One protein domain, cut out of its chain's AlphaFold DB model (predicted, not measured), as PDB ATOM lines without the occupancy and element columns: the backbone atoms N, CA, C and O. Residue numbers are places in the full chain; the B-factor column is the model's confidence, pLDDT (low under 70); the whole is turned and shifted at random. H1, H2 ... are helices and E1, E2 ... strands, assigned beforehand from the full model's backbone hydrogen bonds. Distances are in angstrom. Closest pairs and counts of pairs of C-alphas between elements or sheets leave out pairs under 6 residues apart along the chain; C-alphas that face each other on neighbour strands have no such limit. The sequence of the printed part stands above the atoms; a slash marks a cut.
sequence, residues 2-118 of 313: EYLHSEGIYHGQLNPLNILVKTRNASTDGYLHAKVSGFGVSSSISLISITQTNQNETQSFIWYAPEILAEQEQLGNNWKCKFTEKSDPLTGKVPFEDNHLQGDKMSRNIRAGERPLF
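This is residues 2 to 118 of the 313 residues of the protein "Protein kinase, catalytic domain-containing protein" of Cynara cardunculus var. scolymus (UniProt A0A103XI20). The domain has little regular structure: loops, with the hairpin E1 and E2 towards one end of the longest axis, short helices H2, H3 and H4 clustered towards the other, and H1 away from them. The 117 printed residues include four named helices and two named strands, ordered H1 E1 E2 H2 H3 H4; the class is mixed, with 38 residues in named elements. It is only just compact, close to loose: radius of gyration of the C-alphas 16.0 A, spans 50 by 37 by 27 A.

H1, residues 2 to 6, begins at C-alpha 2 (17.876, -34.205, -12.959) and spans 6.3 A. E1, residues 19 to 23, spans 13.2 A; E2, 32 to 36, 13.1 A. H2, 60 to 63, spans 6.1 A; H3, 66 to 78, 18.4 A. H4, 106 to 111, spans 8.6 A, ending at C-alpha 111 (2.825, -13.593, -11.534).

E1 and E2 are antiparallel at 156 degrees; N 20 and O 35 are within hydrogen-bond range at 2.8 A. H4 touches H2, closest C-alphas Phe 61 and Ser 107 at 7.0 A. H3, with residues 66 to 70 alone, touches H4, closest C-alphas Pro 66 and Arg 111 at 4.9 A, at a steep tilt of 66 degrees, opposite ways. Every O i to N i+4 pair is within hydrogen-bond range in H1 and H4, and 7 of 9 in H3; H2 is too short for one.

The farthest C-alphas, Thr 28 and Asn 78, are 50.8 A apart. The printed part has no cut; links H1 to E1, E2 to H2 and H3 to H4 are long. Residues 26 to 28, 40 to 60 and 75 to 104 have pLDDT under 70.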
ATOM      1  N   GLU A   2      16.862 -34.285 -11.875       90.75
ATOM      2  CA  GLU A   2      17.876 -34.205 -12.959       90.75
ATOM      3  C   GLU A   2      17.811 -35.385 -13.946       90.75
ATOM      4  O   GLU A   2      17.861 -35.173 -15.149       90.75
ATOM      5  N   TYR A   3      17.580 -36.601 -13.439       91.00
ATOM      6  CA  TYR A   3      17.365 -37.794 -14.260       91.00
ATOM      7  C   TYR A   3      16.106 -37.721 -15.137       91.00
ATOM      8  O   TYR A   3      16.142 -38.092 -16.298       91.00
ATOM      9  N   LEU A   4      14.982 -37.221 -14.611       90.00
ATOM     10  CA  LEU A   4      13.767 -37.085 -15.425       90.00
ATOM     11  C   LEU A   4      14.010 -36.094 -16.568       90.00
ATOM     12  O   LEU A   4      13.665 -36.365 -17.713       90.00
ATOM     13  N   HIS A   5      14.681 -34.982 -16.263       88.00
ATOM     14  CA  HIS A   5      14.989 -33.944 -17.241       88.00
ATOM     15  C   HIS A   5      15.979 -34.405 -18.315       88.00
ATOM     16  O   HIS A   5      15.832 -33.978 -19.458       88.00
ATOM     17  N   SER A   6      16.934 -35.290 -17.998       87.75
ATOM     18  CA  SER A   6      17.821 -35.870 -19.020       87.75
ATOM     19  C   SER A   6      17.102 -36.815 -19.974       87.75
ATOM     20  O   SER A   6      17.484 -36.901 -21.134       87.75
ATOM     21  N   GLU A   7      16.031 -37.463 -19.514       88.38
ATOM     22  CA  GLU A   7      15.147 -38.277 -20.355       88.38
ATOM     23  C   GLU A   7      14.086 -37.433 -21.093       88.38
ATOM     24  O   GLU A   7      13.193 -37.977 -21.739       88.38
ATOM     25  N   GLY A   8      14.136 -36.098 -20.986       86.12
ATOM     26  CA  GLY A   8      13.138 -35.200 -21.576       86.12
ATOM     27  C   GLY A   8      11.759 -35.275 -20.909       86.12
ATOM     28  O   GLY A   8      10.771 -34.802 -21.472       86.12
ATOM     29  N   ILE A   9      11.675 -35.864 -19.713       85.88
ATOM     30  CA  ILE A   9      10.450 -35.975 -18.923       85.88
ATOM     31  C   ILE A   9      10.424 -34.834 -17.906       85.88
ATOM     32  O   ILE A   9      11.218 -34.789 -16.968       85.88
ATOM     33  N   TYR A  10       9.462 -33.930 -18.055       84.81
ATOM     34  CA  TYR A  10       9.219 -32.845 -17.103       84.81
ATOM     35  C   TYR A  10       8.036 -33.202 -16.209       84.81
ATOM     36  O   TYR A  10       7.046 -33.773 -16.675       84.81
ATOM     37  N   HIS A  11       8.134 -32.909 -14.912       85.06
ATOM     38  CA  HIS A  11       7.088 -33.315 -13.978       85.06
ATOM     39  C   HIS A  11       5.846 -32.436 -14.112       85.06
ATOM     40  O   HIS A  11       4.723 -32.940 -14.079       85.06
ATOM     41  N   GLY A  12       6.045 -31.124 -14.218       75.81
ATOM     42  CA  GLY A  12       5.025 -30.105 -14.434       75.81
ATOM     43  C   GLY A  12       4.155 -29.765 -13.224       75.81
ATOM     44  O   GLY A  12       3.518 -28.718 -13.204       75.81
ATOM     45  N   GLN A  13       4.127 -30.625 -12.207       76.62
ATOM     46  CA  GLN A  13       3.326 -30.454 -10.991       76.62
ATOM     47  C   GLN A  13       4.074 -30.991  -9.763       76.62
ATOM     48  O   GLN A  13       3.566 -31.829  -9.016       76.62
ATOM     49  N   LEU A  14       5.319 -30.556  -9.574       83.12
ATOM     50  CA  LEU A  14       6.104 -30.959  -8.411       83.12
ATOM     51  C   LEU A  14       5.558 -30.268  -7.150       83.12
ATOM     52  O   LEU A  14       5.698 -29.059  -6.983       83.12
ATOM     53  N   ASN A  15       4.927 -31.037  -6.265       81.94
ATOM     54  CA  ASN A  15       4.351 -30.557  -5.009       81.94
ATOM     55  C   ASN A  15       4.562 -31.601  -3.893       81.94
ATOM     56  O   ASN A  15       4.913 -32.744  -4.196       81.94
ATOM     57  N   PRO A  16       4.344 -31.256  -2.609       83.25
ATOM     58  CA  PRO A  16       4.553 -32.190  -1.502       83.25
ATOM     59  C   PRO A  16       3.720 -33.478  -1.575       83.25
ATOM     60  O   PRO A  16       4.185 -34.512  -1.106       83.25
ATOM     61  N   LEU A  17       2.532 -33.453  -2.193       84.25
ATOM     62  CA  LEU A  17       1.688 -34.647  -2.375       84.25
ATOM     63  C   LEU A  17       2.316 -35.654  -3.354       84.25
ATOM     64  O   LEU A  17       2.046 -36.848  -3.277       84.25
ATOM     65  N   ASN A  18       3.187 -35.170  -4.240       87.31
ATOM     66  CA  ASN A  18       3.938 -35.955  -5.214       87.31
ATOM     67  C   ASN A  18       5.322 -36.399  -4.702       87.31
ATOM     68  O   ASN A  18       6.136 -36.907  -5.479       87.31
ATOM     69  N   ILE A  19       5.611 -36.224  -3.407       90.19
ATOM     70  CA  ILE A  19       6.844 -36.691  -2.767       90.19
ATOM     71  C   ILE A  19       6.511 -37.795  -1.762       90.19
ATOM     72  O   ILE A  19       6.028 -37.547  -0.661       90.19
ATOM     73  N   LEU A  20       6.824 -39.035  -2.128       91.50
ATOM     74  CA  LEU A  20       6.657 -40.201  -1.270       91.50
ATOM     75  C   LEU A  20       7.878 -40.349  -0.363       91.50
ATOM     76  O   LEU A  20       9.000 -40.473  -0.855       91.50
ATOM     77  N   VAL A  21       7.673 -40.374   0.953       91.44
ATOM     78  CA  VAL A  21       8.752 -40.494   1.944       91.44
ATOM     79  C   VAL A  21       8.670 -41.813   2.706       91.44
ATOM     80  O   VAL A  21       7.592 -42.287   3.056       91.44
ATOM     81  N   LYS A  22       9.829 -42.415   2.976       91.31
ATOM     82  CA  LYS A  22       9.975 -43.622   3.798       91.31
ATOM     83  C   LYS A  22      11.183 -43.476   4.715       91.31
ATOM     84  O   LYS A  22      12.231 -43.026   4.267       91.31
ATOM     85  N   THR A  23      11.073 -43.890   5.972       89.44
ATOM     86  CA  THR A  23      12.207 -43.887   6.910       89.44
ATOM     87  C   THR A  23      13.347 -44.779   6.418       89.44
ATOM     88  O   THR A  23      13.112 -45.882   5.912       89.44
ATOM     89  N   ARG A  24      14.587 -44.297   6.544       83.31
ATOM     90  CA  ARG A  24      15.787 -45.057   6.188       83.31
ATOM     91  C   ARG A  24      16.195 -45.951   7.361       83.31
ATOM     92  O   ARG A  24      16.752 -45.451   8.322       83.31
ATOM     93  N   ASN A  25      15.982 -47.263   7.240       76.38
ATOM     94  CA  ASN A  25      16.322 -48.270   8.261       76.38
ATOM     95  C   ASN A  25      15.833 -47.892   9.684       76.38
ATOM     96  O   ASN A  25      15.056 -46.961   9.863       76.38
ATOM     97  N   ALA A  26      16.208 -48.669  10.702       66.75
ATOM     98  CA  ALA A  26      15.843 -48.404  12.098       66.75
ATOM     99  C   ALA A  26      16.855 -47.486  12.818       66.75
ATOM    100  O   ALA A  26      17.019 -47.587  14.032       66.75
ATOM    101  N   SER A  27      17.596 -46.647  12.087       59.53
ATOM    102  CA  SER A  27      18.559 -45.730  12.698       59.53
ATOM    103  C   SER A  27      17.844 -44.539  13.344       59.53
ATOM    104  O   SER A  27      16.853 -44.015  12.841       59.53
ATOM    105  N   THR A  28      18.350 -44.117  14.501       62.66
ATOM    106  CA  THR A  28      17.822 -43.035  15.352       62.66
ATOM    107  C   THR A  28      18.091 -41.626  14.817       62.66
ATOM    108  O   THR A  28      17.744 -40.644  15.465       62.66
ATOM    109  N   ASP A  29      18.706 -41.508  13.645       72.69
ATOM    110  CA  ASP A  29      19.139 -40.251  13.032       72.69
ATOM    111  C   ASP A  29      18.036 -39.535  12.233       72.69
ATOM    112  O   ASP A  29      18.228 -38.405  11.785       72.69
ATOM    113  N   GLY A  30      16.862 -40.160  12.082       80.06
ATOM    114  CA  GLY A  30      15.663 -39.524  11.529       80.06
ATOM    115  C   GLY A  30      15.716 -39.248  10.022       80.06
ATOM    116  O   GLY A  30      14.845 -38.552   9.500       80.06
ATOM    117  N   TYR A  31      16.704 -39.782   9.295       85.75
ATOM    118  CA  TYR A  31      16.788 -39.579   7.849       85.75
ATOM    119  C   TYR A  31      15.677 -40.317   7.097       85.75
ATOM    120  O   TYR A  31      15.368 -41.488   7.336       85.75
ATOM    121  N   LEU A  32      15.119 -39.628   6.102       89.56
ATOM    122  CA  LEU A  32      14.077 -40.146   5.224       89.56
ATOM    123  C   LEU A  32      14.622 -40.357   3.808       89.56
ATOM    124  O   LEU A  32      15.444 -39.586   3.310       89.56
ATOM    125  N   HIS A  33      14.132 -41.396   3.145       89.62
ATOM    126  CA  HIS A  33      14.304 -41.634   1.722       89.62
ATOM    127  C   HIS A  33      13.062 -41.130   0.981       89.62
ATOM    128  O   HIS A  33      11.955 -41.611   1.229       89.62
ATOM    129  N   ALA A  34      13.246 -40.174   0.071       91.94
ATOM    130  CA  ALA A  34      12.168 -39.570  -0.706       91.94
ATOM    131  C   ALA A  34      12.213 -40.023  -2.172       91.94
ATOM    132  O   ALA A  34      13.286 -40.090  -2.776       91.94
ATOM    133  N   LYS A  35      11.046 -40.298  -2.759       92.19
ATOM    134  CA  LYS A  35      10.861 -40.583  -4.185       92.19
ATOM    135  C   LYS A  35       9.780 -39.680  -4.758       92.19
ATOM    136  O   LYS A  35       8.769 -39.422  -4.118       92.19
ATOM    137  N   VAL A  36      10.010 -39.217  -5.976       91.62
ATOM    138  CA  VAL A  36       9.059 -38.381  -6.712       91.62
ATOM    139  C   VAL A  36       8.044 -39.289  -7.412       91.62
ATOM    140  O   VAL A  36       8.437 -40.320  -7.955       91.62
ATOM    141  N   SER A  37       6.762 -38.926  -7.402       90.00
ATOM    142  CA  SER A  37       5.652 -39.633  -8.062       90.00
ATOM    143  C   SER A  37       4.786 -38.669  -8.871       90.00
ATOM    144  O   SER A  37       4.892 -37.467  -8.697       90.00
ATOM    145  N   GLY A  38       3.900 -39.165  -9.738       81.44
ATOM    146  CA  GLY A  38       2.958 -38.293 -10.464       81.44
ATOM    147  C   GLY A  38       3.560 -37.536 -11.658       81.44
ATOM    148  O   GLY A  38       2.929 -36.628 -12.193       81.44
ATOM    149  N   PHE A  39       4.757 -37.916 -12.112       81.12
ATOM    150  CA  PHE A  39       5.337 -37.457 -13.378       81.12
ATOM    151  C   PHE A  39       4.809 -38.288 -14.566       81.12
ATOM    152  O   PHE A  39       4.377 -39.425 -14.395       81.12
ATOM    153  N   GLY A  40       4.833 -37.729 -15.782       66.75
ATOM    154  CA  GLY A  40       4.415 -38.434 -17.009       66.75
ATOM    155  C   GLY A  40       2.904 -38.471 -17.282       66.75
ATOM    156  O   GLY A  40       2.484 -38.958 -18.325       66.75
ATOM    157  N   VAL A  41       2.081 -37.905 -16.395       60.59
ATOM    158  CA  VAL A  41       0.608 -37.872 -16.524       60.59
ATOM    159  C   VAL A  41       0.087 -36.567 -17.162       60.59
ATOM    160  O   VAL A  41      -1.118 -36.372 -17.324       60.59
ATOM    161  N   SER A  42       0.996 -35.656 -17.537       54.00
ATOM    162  CA  SER A  42       0.675 -34.250 -17.839       54.00
ATOM    163  C   SER A  42      -0.169 -34.029 -19.104       54.00
ATOM    164  O   SER A  42      -0.915 -33.056 -19.174       54.00
ATOM    165  N   SER A  43      -0.141 -34.960 -20.063       46.53
ATOM    166  CA  SER A  43      -0.944 -34.855 -21.290       46.53
ATOM    167  C   SER A  43      -2.439 -35.117 -21.067       46.53
ATOM    168  O   SER A  43      -3.250 -34.711 -21.896       46.53
ATOM    169  N   SER A  44      -2.810 -35.787 -19.969       41.81
ATOM    170  CA  SER A  44      -4.180 -36.276 -19.735       41.81
ATOM    171  C   SER A  44      -4.900 -35.572 -18.579       41.81
ATOM    172  O   SER A  44      -6.118 -35.673 -18.465       41.81
ATOM    173  N   ILE A  45      -4.169 -34.842 -17.725       45.59
ATOM    174  CA  ILE A  45      -4.705 -34.143 -16.538       45.59
ATOM    175  C   ILE A  45      -5.095 -32.682 -16.853       45.59
ATOM    176  O   ILE A  45      -5.486 -31.932 -15.969       45.59
ATOM    177  N   SER A  46      -5.067 -32.241 -18.114       43.53
ATOM    178  CA  SER A  46      -5.500 -30.877 -18.452       43.53
ATOM    179  C   SER A  46      -7.023 -30.668 -18.402       43.53
ATOM    180  O   SER A  46      -7.471 -29.524 -18.363       43.53
ATOM    181  N   LEU A  47      -7.838 -31.733 -18.375       41.03
ATOM    182  CA  LEU A  47      -9.295 -31.604 -18.536       41.03
ATOM    183  C   LEU A  47     -10.133 -31.732 -17.250       41.03
ATOM    184  O   LEU A  47     -11.284 -31.308 -17.255       41.03
ATOM    185  N   ILE A  48      -9.613 -32.336 -16.176       39.06
ATOM    186  CA  ILE A  48     -10.482 -32.879 -15.106       39.06
ATOM    187  C   ILE A  48     -10.343 -32.147 -13.760       39.06
ATOM    188  O   ILE A  48     -11.292 -32.127 -12.986       39.06
ATOM    189  N   SER A  49      -9.213 -31.503 -13.462       41.12
ATOM    190  CA  SER A  49      -8.913 -31.057 -12.090       41.12
ATOM    191  C   SER A  49      -9.260 -29.603 -11.753       41.12
ATOM    192  O   SER A  49      -9.082 -29.204 -10.610       41.12
ATOM    193  N   ILE A  50      -9.760 -28.797 -12.696       46.16
ATOM    194  CA  ILE A  50     -10.106 -27.380 -12.427       46.16
ATOM    195  C   ILE A  50     -11.628 -27.144 -12.461       46.16
ATOM    196  O   ILE A  50     -12.116 -26.114 -12.006       46.16
ATOM    197  N   THR A  51     -12.417 -28.111 -12.940       36.41
ATOM    198  CA  THR A  51     -13.887 -28.011 -12.970       36.41
ATOM    199  C   THR A  51     -14.560 -28.366 -11.643       36.41
ATOM    200  O   THR A  51     -15.771 -28.192 -11.524       36.41
ATOM    201  N   GLN A  52     -13.817 -28.808 -10.622       37.66
ATOM    202  CA  GLN A  52     -14.379 -29.041  -9.292       37.66
ATOM    203  C   GLN A  52     -14.216 -27.800  -8.414       37.66
ATOM    204  O   GLN A  52     -13.219 -27.576  -7.738       37.66
ATOM    205  N   THR A  53     -15.258 -26.975  -8.438       37.72
ATOM    206  CA  THR A  53     -15.502 -25.843  -7.543       37.72
ATOM    207  C   THR A  53     -15.800 -26.316  -6.116       37.72
ATOM    208  O   THR A  53     -16.892 -26.089  -5.597       37.72
ATOM    209  N   ASN A  54     -14.848 -26.986  -5.469       35.62
ATOM    210  CA  ASN A  54     -14.893 -27.262  -4.037       35.62
ATOM    211  C   ASN A  54     -13.740 -26.507  -3.376       35.62
ATOM    212  O   ASN A  54     -12.575 -26.730  -3.692       35.62
ATOM    213  N   GLN A  55     -14.077 -25.605  -2.454       42.28
ATOM    214  CA  GLN A  55     -13.195 -24.590  -1.854       42.28
ATOM    215  C   GLN A  55     -11.945 -25.130  -1.118       42.28
ATOM    216  O   GLN A  55     -11.133 -24.338  -0.643       42.28
ATOM    217  N   ASN A  56     -11.741 -26.451  -1.077       42.19
ATOM    218  CA  ASN A  56     -10.584 -27.114  -0.475       42.19
ATOM    219  C   ASN A  56      -9.510 -27.575  -1.486       42.19
ATOM    220  O   ASN A  56      -8.390 -27.850  -1.071       42.19
ATOM    221  N   GLU A  57      -9.794 -27.628  -2.794       45.75
ATOM    222  CA  GLU A  57      -8.812 -28.026  -3.833       45.75
ATOM    223  C   GLU A  57      -8.048 -26.829  -4.441       45.75
ATOM    224  O   GLU A  57      -7.163 -26.972  -5.288       45.75
ATOM    225  N   THR A  58      -8.338 -25.631  -3.938       50.53
ATOM    226  CA  THR A  58      -7.904 -24.301  -4.397       50.53
ATOM    227  C   THR A  58      -6.402 -24.006  -4.233       50.53
ATOM    228  O   THR A  58      -5.996 -22.852  -4.295       50.53
ATOM    229  N   GLN A  59      -5.546 -25.006  -3.999       57.56
ATOM    230  CA  GLN A  59      -4.136 -24.806  -3.621       57.56
ATOM    231  C   GLN A  59      -3.117 -25.386  -4.611       57.56
ATOM    232  O   GLN A  59      -1.921 -25.197  -4.419       57.56
ATOM    233  N   SER A  60      -3.527 -26.061  -5.691       64.12
ATOM    234  CA  SER A  60      -2.553 -26.693  -6.604       64.12
ATOM    235  C   SER A  60      -1.708 -25.672  -7.389       64.12
ATOM    236  O   SER A  60      -0.517 -25.882  -7.618       64.12
ATOM    237  N   PHE A  61      -2.283 -24.510  -7.720       73.06
ATOM    238  CA  PHE A  61      -1.618 -23.494  -8.543       73.06
ATOM    239  C   PHE A  61      -0.462 -22.760  -7.838       73.06
ATOM    240  O   PHE A  61       0.356 -22.139  -8.514       73.06
ATOM    241  N   ILE A  62      -0.352 -22.831  -6.502       78.12
ATOM    242  CA  ILE A  62       0.747 -22.185  -5.747       78.12
ATOM    243  C   ILE A  62       2.107 -22.840  -6.024       78.12
ATOM    244  O   ILE A  62       3.152 -22.265  -5.725       78.12
ATOM    245  N   TRP A  63       2.083 -24.046  -6.596       78.75
ATOM    246  CA  TRP A  63       3.256 -24.811  -7.006       78.75
ATOM    247  C   TRP A  63       3.524 -24.703  -8.508       78.75
ATOM    248  O   TRP A  63       4.379 -25.418  -9.021       78.75
ATOM    249  N   TYR A  64       2.802 -23.849  -9.238       80.12
ATOM    250  CA  TYR A  64       3.087 -23.592 -10.646       80.12
ATOM    251  C   TYR A  64       4.034 -22.412 -10.805       80.12
ATOM    252  O   TYR A  64       3.990 -21.426 -10.069       80.12
ATOM    253  N   ALA A  65       4.899 -22.520 -11.807       84.56
ATOM    254  CA  ALA A  65       5.774 -21.433 -12.192       84.56
ATOM    255  C   ALA A  65       4.964 -20.258 -12.795       84.56
ATOM    256  O   ALA A  65       3.915 -20.481 -13.409       84.56
ATOM    257  N   PRO A  66       5.422 -19.001 -12.636       85.94
ATOM    258  CA  PRO A  66       4.668 -17.815 -13.052       85.94
ATOM    259  C   PRO A  66       4.332 -17.786 -14.550       85.94
ATOM    260  O   PRO A  66       3.257 -17.321 -14.921       85.94
ATOM    261  N   GLU A  67       5.210 -18.306 -15.405       85.31
ATOM    262  CA  GLU A  67       4.988 -18.422 -16.847       85.31
ATOM    263  C   GLU A  67       3.852 -19.394 -17.190       85.31
ATOM    264  O   GLU A  67       3.041 -19.102 -18.064       85.31
ATOM    265  N   ILE A  68       3.719 -20.491 -16.439       82.62
ATOM    266  CA  ILE A  68       2.651 -21.482 -16.629       82.62
ATOM    267  C   ILE A  68       1.299 -20.872 -16.248       82.62
ATOM    268  O   ILE A  68       0.310 -21.029 -16.963       82.62
ATOM    269  N   LEU A  69       1.266 -20.113 -15.150       80.69
ATOM    270  CA  LEU A  69       0.070 -19.382 -14.720       80.69
ATOM    271  C   LEU A  69      -0.339 -18.298 -15.726       80.69
ATOM    272  O   LEU A  69      -1.531 -18.060 -15.919       80.69
ATOM    273  N   ALA A  70       0.631 -17.633 -16.358       82.62
ATOM    274  CA  ALA A  70       0.365 -16.628 -17.383       82.62
ATOM    275  C   ALA A  70      -0.211 -17.254 -18.665       82.62
ATOM    276  O   ALA A  70      -1.183 -16.736 -19.209       82.62
ATOM    277  N   GLU A  71       0.339 -18.384 -19.119       77.25
ATOM    278  CA  GLU A  71      -0.190 -19.125 -20.271       77.25
ATOM    279  C   GLU A  71      -1.611 -19.643 -20.017       77.25
ATOM    280  O   GLU A  71      -2.478 -19.524 -20.883       77.25
ATOM    281  N   GLN A  72      -1.878 -20.167 -18.818       74.25
ATOM    282  CA  GLN A  72      -3.206 -20.650 -18.437       74.25
ATOM    283  C   GLN A  72      -4.269 -19.540 -18.501       74.25
ATOM    284  O   GLN A  72      -5.368 -19.781 -19.002       74.25
ATOM    285  N   GLU A  73      -3.955 -18.326 -18.035       74.62
ATOM    286  CA  GLU A  73      -4.875 -17.180 -18.114       74.62
ATOM    287  C   GLU A  73      -5.180 -16.786 -19.568       74.62
ATOM    288  O   GLU A  73      -6.316 -16.439 -19.885       74.62
ATOM    289  N   GLN A  74      -4.190 -16.871 -20.461       71.50
ATOM    290  CA  GLN A  74      -4.353 -16.499 -21.869       71.50
ATOM    291  C   GLN A  74      -5.112 -17.547 -22.692       71.50
ATOM    292  O   GLN A  74      -5.898 -17.190 -23.569       71.50
ATOM    293  N   LEU A  75      -4.863 -18.837 -22.445       66.62
ATOM    294  CA  LEU A  75      -5.380 -19.944 -23.261       66.62
ATOM    295  C   LEU A  75      -6.703 -20.532 -22.744       66.62
ATOM    296  O   LEU A  75      -7.400 -21.221 -23.498       66.62
ATOM    297  N   GLY A  76      -7.063 -20.278 -21.482       66.81
ATOM    298  CA  GLY A  76      -8.288 -20.790 -20.865       66.81
ATOM    299  C   GLY A  76      -8.427 -22.313 -20.999       66.81
ATOM    300  O   GLY A  76      -7.468 -23.062 -20.826       66.81
ATOM    301  N   ASN A  77      -9.622 -22.792 -21.364       56.59
ATOM    302  CA  ASN A  77      -9.923 -24.230 -21.469       56.59
ATOM    303  C   ASN A  77      -9.168 -24.966 -22.595       56.59
ATOM    304  O   ASN A  77      -9.140 -26.195 -22.600       56.59
ATOM    305  N   ASN A  78      -8.532 -24.249 -23.528       54.69
ATOM    306  CA  ASN A  78      -7.750 -24.836 -24.623       54.69
ATOM    307  C   ASN A  78      -6.253 -24.965 -24.289       54.69
ATOM    308  O   ASN A  78      -5.422 -25.155 -25.183       54.69
ATOM    309  N   TRP A  79      -5.896 -24.855 -23.009       57.34
ATOM    310  CA  TRP A  79      -4.521 -24.951 -22.542       57.34
ATOM    311  C   TRP A  79      -3.891 -26.326 -22.841       57.34
ATOM    312  O   TRP A  79      -4.365 -27.385 -22.427       57.34
ATOM    313  N   LYS A  80      -2.773 -26.306 -23.571       56.06
ATOM    314  CA  LYS A  80      -1.851 -27.439 -23.730       56.06
ATOM    315  C   LYS A  80      -0.502 -26.993 -23.188       56.06
ATOM    316  O   LYS A  80       0.249 -26.323 -23.892       56.06
ATOM    317  N   CYS A  81      -0.235 -27.315 -21.927       56.94
ATOM    318  CA  CYS A  81       0.972 -26.866 -21.247       56.94
ATOM    319  C   CYS A  81       2.224 -27.508 -21.864       56.94
ATOM    320  O   CYS A  81       2.327 -28.736 -21.940       56.94
ATOM    321  N   LYS A  82       3.186 -26.684 -22.289       58.59
ATOM    322  CA  LYS A  82       4.533 -27.142 -22.642       58.59
ATOM    323  C   LYS A  82       5.431 -26.963 -21.424       58.59
ATOM    324  O   LYS A  82       6.039 -25.915 -21.240       58.59
ATOM    325  N   PHE A  83       5.509 -27.994 -20.590       63.75
ATOM    326  CA  PHE A  83       6.459 -28.004 -19.481       63.75
ATOM    327  C   PHE A  83       7.896 -27.998 -20.011       63.75
ATOM    328  O   PHE A  83       8.203 -28.630 -21.022       63.75
ATOM    329  N   THR A  84       8.769 -27.270 -19.321       65.75
ATOM    330  CA  THR A  84      10.195 -27.165 -19.647       65.75
ATOM    331  C   THR A  84      11.026 -27.592 -18.443       65.75
ATOM    332  O   THR A  84      10.520 -27.738 -17.335       65.75
ATOM    333  N   GLU A  85      12.337 -27.740 -18.615       62.31
ATOM    334  CA  GLU A  85      13.254 -28.045 -17.505       62.31
ATOM    335  C   GLU A  85      13.128 -27.047 -16.336       62.31
ATOM    336  O   GLU A  85      13.360 -27.378 -15.176       62.31
ATOM    337  N   LYS A  86      12.738 -25.804 -16.634       69.94
ATOM    338  CA  LYS A  86      12.681 -24.704 -15.669       69.94
ATOM    339  C   LYS A  86      11.305 -24.516 -15.038       69.94
ATOM    340  O   LYS A  86      11.179 -23.664 -14.159       69.94
ATOM    341  N   SER A  87      10.301 -25.294 -15.453       62.28
ATOM    342  CA  SER A  87       8.925 -25.167 -14.959       62.28
ATOM    343  C   SER A  87       8.659 -25.911 -13.650       62.28
ATOM    344  O   SER A  87       7.583 -25.743 -13.092       62.28
ATOM    345  N   ASP A  88       9.596 -26.732 -13.167       68.94
ATOM    346  CA  ASP A  88       9.454 -27.493 -11.920       68.94
ATOM    347  C   ASP A  88      10.039 -26.691 -10.739       68.94
ATOM    348  O   ASP A  88      11.266 -26.644 -10.585       68.94
ATOM    349  N   PRO A  89       9.214 -26.040  -9.892       65.75
ATOM    350  CA  PRO A  89       9.733 -25.280  -8.768       65.75
ATOM    351  C   PRO A  89      10.203 -26.202  -7.645       65.75
ATOM    352  O   PRO A  89       9.630 -27.254  -7.373       65.75
ATOM    353  N   LEU A  90      11.237 -25.762  -6.936       60.62
ATOM    354  CA  LEU A  90      11.685 -26.397  -5.706       60.62
ATOM    355  C   LEU A  90      11.127 -25.647  -4.513       60.62
ATOM    356  O   LEU A  90      11.616 -24.571  -4.168       60.62
ATOM    357  N   THR A  91      10.144 -26.248  -3.853       58.03
ATOM    358  CA  THR A  91       9.623 -25.699  -2.610       58.03
ATOM    359  C   THR A  91       9.310 -26.820  -1.614       58.03
ATOM    360  O   THR A  91       8.715 -27.830  -1.974       58.03
ATOM    361  N   GLY A  92       9.749 -26.657  -0.359       45.81
ATOM    362  CA  GLY A  92       9.594 -27.649   0.719       45.81
ATOM    363  C   GLY A  92       8.601 -27.269   1.828       45.81
ATOM    364  O   GLY A  92       8.402 -28.052   2.747       45.81
ATOM    365  N   LYS A  93       7.990 -26.078   1.763       53.16
ATOM    366  CA  LYS A  93       6.929 -25.604   2.673       53.16
ATOM    367  C   LYS A  93       5.762 -25.085   1.850       53.16
ATOM    368  O   LYS A  93       6.018 -24.583   0.762       53.16
ATOM    369  N   VAL A  94       4.529 -25.178   2.345       54.12
ATOM    370  CA  VAL A  94       3.371 -24.576   1.668       54.12
ATOM    371  C   VAL A  94       3.634 -23.071   1.520       54.12
ATOM    372  O   VAL A  94       3.801 -22.380   2.528       54.12
ATOM    373  N   PRO A  95       3.769 -22.546   0.289       57.94
ATOM    374  CA  PRO A  95       3.889 -21.115   0.077       57.94
ATOM    375  C   PRO A  95       2.648 -20.414   0.634       57.94
ATOM    376  O   PRO A  95       1.537 -20.888   0.411       57.94
ATOM    377  N   PHE A  96       2.839 -19.261   1.279       59.78
ATOM    378  CA  PHE A  96       1.755 -18.334   1.630       59.78
ATOM    379  C   PHE A  96       0.813 -18.766   2.773       59.78
ATOM    380  O   PHE A  96      -0.363 -18.401   2.774       59.78
ATOM    381  N   GLU A  97       1.322 -19.483   3.782       57.00
ATOM    382  CA  GLU A  97       0.571 -19.702   5.034       57.00
ATOM    383  C   GLU A  97       0.213 -18.380   5.741       57.00
ATOM    384  O   GLU A  97      -0.843 -18.280   6.358       57.00
ATOM    385  N   ASP A  98       1.025 -17.330   5.579       56.16
ATOM    386  CA  ASP A  98       0.744 -16.015   6.153       56.16
ATOM    387  C   ASP A  98      -0.365 -15.282   5.372       56.16
ATOM    388  O   ASP A  98      -0.226 -14.981   4.184       56.16
ATOM    389  N   ASN A  99      -1.451 -14.931   6.071       53.91
ATOM    390  CA  ASN A  99      -2.716 -14.351   5.579       53.91
ATOM    391  C   ASN A  99      -2.638 -13.191   4.559       53.91
ATOM    392  O   ASN A  99      -3.651 -12.870   3.945       53.91
ATOM    393  N   HIS A 100      -1.491 -12.539   4.362       54.59
ATOM    394  CA  HIS A 100      -1.365 -11.378   3.473       54.59
ATOM    395  C   HIS A 100      -1.351 -11.734   1.977       54.59
ATOM    396  O   HIS A 100      -1.503 -10.843   1.144       54.59
ATOM    397  N   LEU A 101      -1.199 -13.018   1.631       54.53
ATOM    398  CA  LEU A 101      -1.142 -13.487   0.240       54.53
ATOM    399  C   LEU A 101      -2.278 -14.463  -0.113       54.53
ATOM    400  O   LEU A 101      -2.408 -14.859  -1.265       54.53
ATOM    401  N   GLN A 102      -3.147 -14.813   0.840       61.03
ATOM    402  CA  GLN A 102      -4.207 -15.806   0.644       61.03
ATOM    403  C   GLN A 102      -5.396 -15.303  -0.205       61.03
ATOM    404  O   GLN A 102      -5.770 -14.130  -0.169       61.03
ATOM    405  N   GLY A 103      -6.024 -16.229  -0.942       63.16
ATOM    406  CA  GLY A 103      -7.291 -16.031  -1.665       63.16
ATOM    407  C   GLY A 103      -7.174 -15.951  -3.193       63.16
ATOM    408  O   GLY A 103      -6.124 -16.228  -3.775       63.16
ATOM    409  N   ASP A 104      -8.254 -15.516  -3.851       62.00
ATOM    410  CA  ASP A 104      -8.428 -15.462  -5.322       62.00
ATOM    411  C   ASP A 104      -7.397 -14.585  -6.067       62.00
ATOM    412  O   ASP A 104      -7.389 -14.490  -7.297       62.00
ATOM    413  N   LYS A 105      -6.534 -13.881  -5.330       71.56
ATOM    414  CA  LYS A 105      -5.481 -13.006  -5.864       71.56
ATOM    415  C   LYS A 105      -4.111 -13.681  -5.929       71.56
ATOM    416  O   LYS A 105      -3.222 -13.152  -6.585       71.56
ATOM    417  N   MET A 106      -3.945 -14.857  -5.330       75.69
ATOM    418  CA  MET A 106      -2.654 -15.535  -5.197       75.69
ATOM    419  C   MET A 106      -1.969 -15.809  -6.547       75.69
ATOM    420  O   MET A 106      -0.778 -15.549  -6.708       75.69
ATOM    421  N   SER A 107      -2.718 -16.264  -7.555       75.94
ATOM    422  CA  SER A 107      -2.178 -16.486  -8.906       75.94
ATOM    423  C   SER A 107      -1.641 -15.194  -9.542       75.94
ATOM    424  O   SER A 107      -0.591 -15.208 -10.187       75.94
ATOM    425  N   ARG A 108      -2.318 -14.058  -9.314       81.12
ATOM    426  CA  ARG A 108      -1.863 -12.730  -9.752       81.12
ATOM    427  C   ARG A 108      -0.614 -12.286  -8.997       81.12
ATOM    428  O   ARG A 108       0.313 -11.795  -9.629       81.12
ATOM    429  N   ASN A 109      -0.556 -12.513  -7.690       82.19
ATOM    430  CA  ASN A 109       0.588 -12.152  -6.851       82.19
ATOM    431  C   ASN A 109       1.855 -12.929  -7.248       82.19
ATOM    432  O   ASN A 109       2.916 -12.336  -7.447       82.19
ATOM    433  N   ILE A 110       1.740 -14.243  -7.485       82.75
ATOM    434  CA  ILE A 110       2.855 -15.076  -7.974       82.75
ATOM    435  C   ILE A 110       3.381 -14.547  -9.314       82.75
ATOM    436  O   ILE A 110       4.598 -14.428  -9.502       82.75
ATOM    437  N   ARG A 111       2.478 -14.188 -10.234       83.00
ATOM    438  CA  ARG A 111       2.825 -13.593 -11.534       83.00
ATOM    439  C   ARG A 111       3.442 -12.202 -11.412       83.00
ATOM    440  O   ARG A 111       4.337 -11.883 -12.185       83.00
ATOM    441  N   ALA A 112       3.016 -11.409 -10.431       85.12
ATOM    442  CA  ALA A 112       3.605 -10.109 -10.110       85.12
ATOM    443  C   ALA A 112       5.003 -10.220  -9.472       85.12
ATOM    444  O   ALA A 112       5.678  -9.212  -9.286       85.12
ATOM    445  N   GLY A 113       5.462 -11.438  -9.166       83.44
ATOM    446  CA  GLY A 113       6.779 -11.682  -8.587       83.44
ATOM    447  C   GLY A 113       6.784 -11.718  -7.061       83.44
ATOM    448  O   GLY A 113       7.857 -11.847  -6.477       83.44
ATOM    449  N   GLU A 114       5.622 -11.664  -6.407       83.69
ATOM    450  CA  GLU A 114       5.548 -11.819  -4.957       83.69
ATOM    451  C   GLU A 114       5.955 -13.241  -4.555       83.69
ATOM    452  O   GLU A 114       5.619 -14.230  -5.220       83.69
ATOM    453  N   ARG A 115       6.739 -13.348  -3.480       84.56
ATOM    454  CA  ARG A 115       7.272 -14.611  -2.959       84.56
ATOM    455  C   ARG A 115       7.134 -14.641  -1.438       84.56
ATOM    456  O   ARG A 115       7.232 -13.581  -0.818       84.56
ATOM    457  N   PRO A 116       6.967 -15.827  -0.829       80.06
ATOM    458  CA  PRO A 116       6.948 -15.951   0.622       80.06
ATOM    459  C   PRO A 116       8.239 -15.427   1.258       80.06
ATOM    460  O   PRO A 116       9.336 -15.608   0.718       80.06
ATOM    461  N   LEU A 117       8.103 -14.815   2.432       82.06
ATOM    462  CA  LEU A 117       9.240 -14.385   3.235       82.06
ATOM    463  C   LEU A 117       9.857 -15.582   3.969       82.06
ATOM    464  O   LEU A 117       9.167 -16.504   4.401       82.06
ATOM    465  N   PHE A 118      11.182 -15.564   4.118       80.88
ATOM    466  CA  PHE A 118      11.893 -16.553   4.924       80.88
ATOM    467  C   PHE A 118      11.953 -16.091   6.384       80.88
ATOM    468  O   PHE A 118      12.204 -14.908   6.626       80.88
TER     469      PHE A 118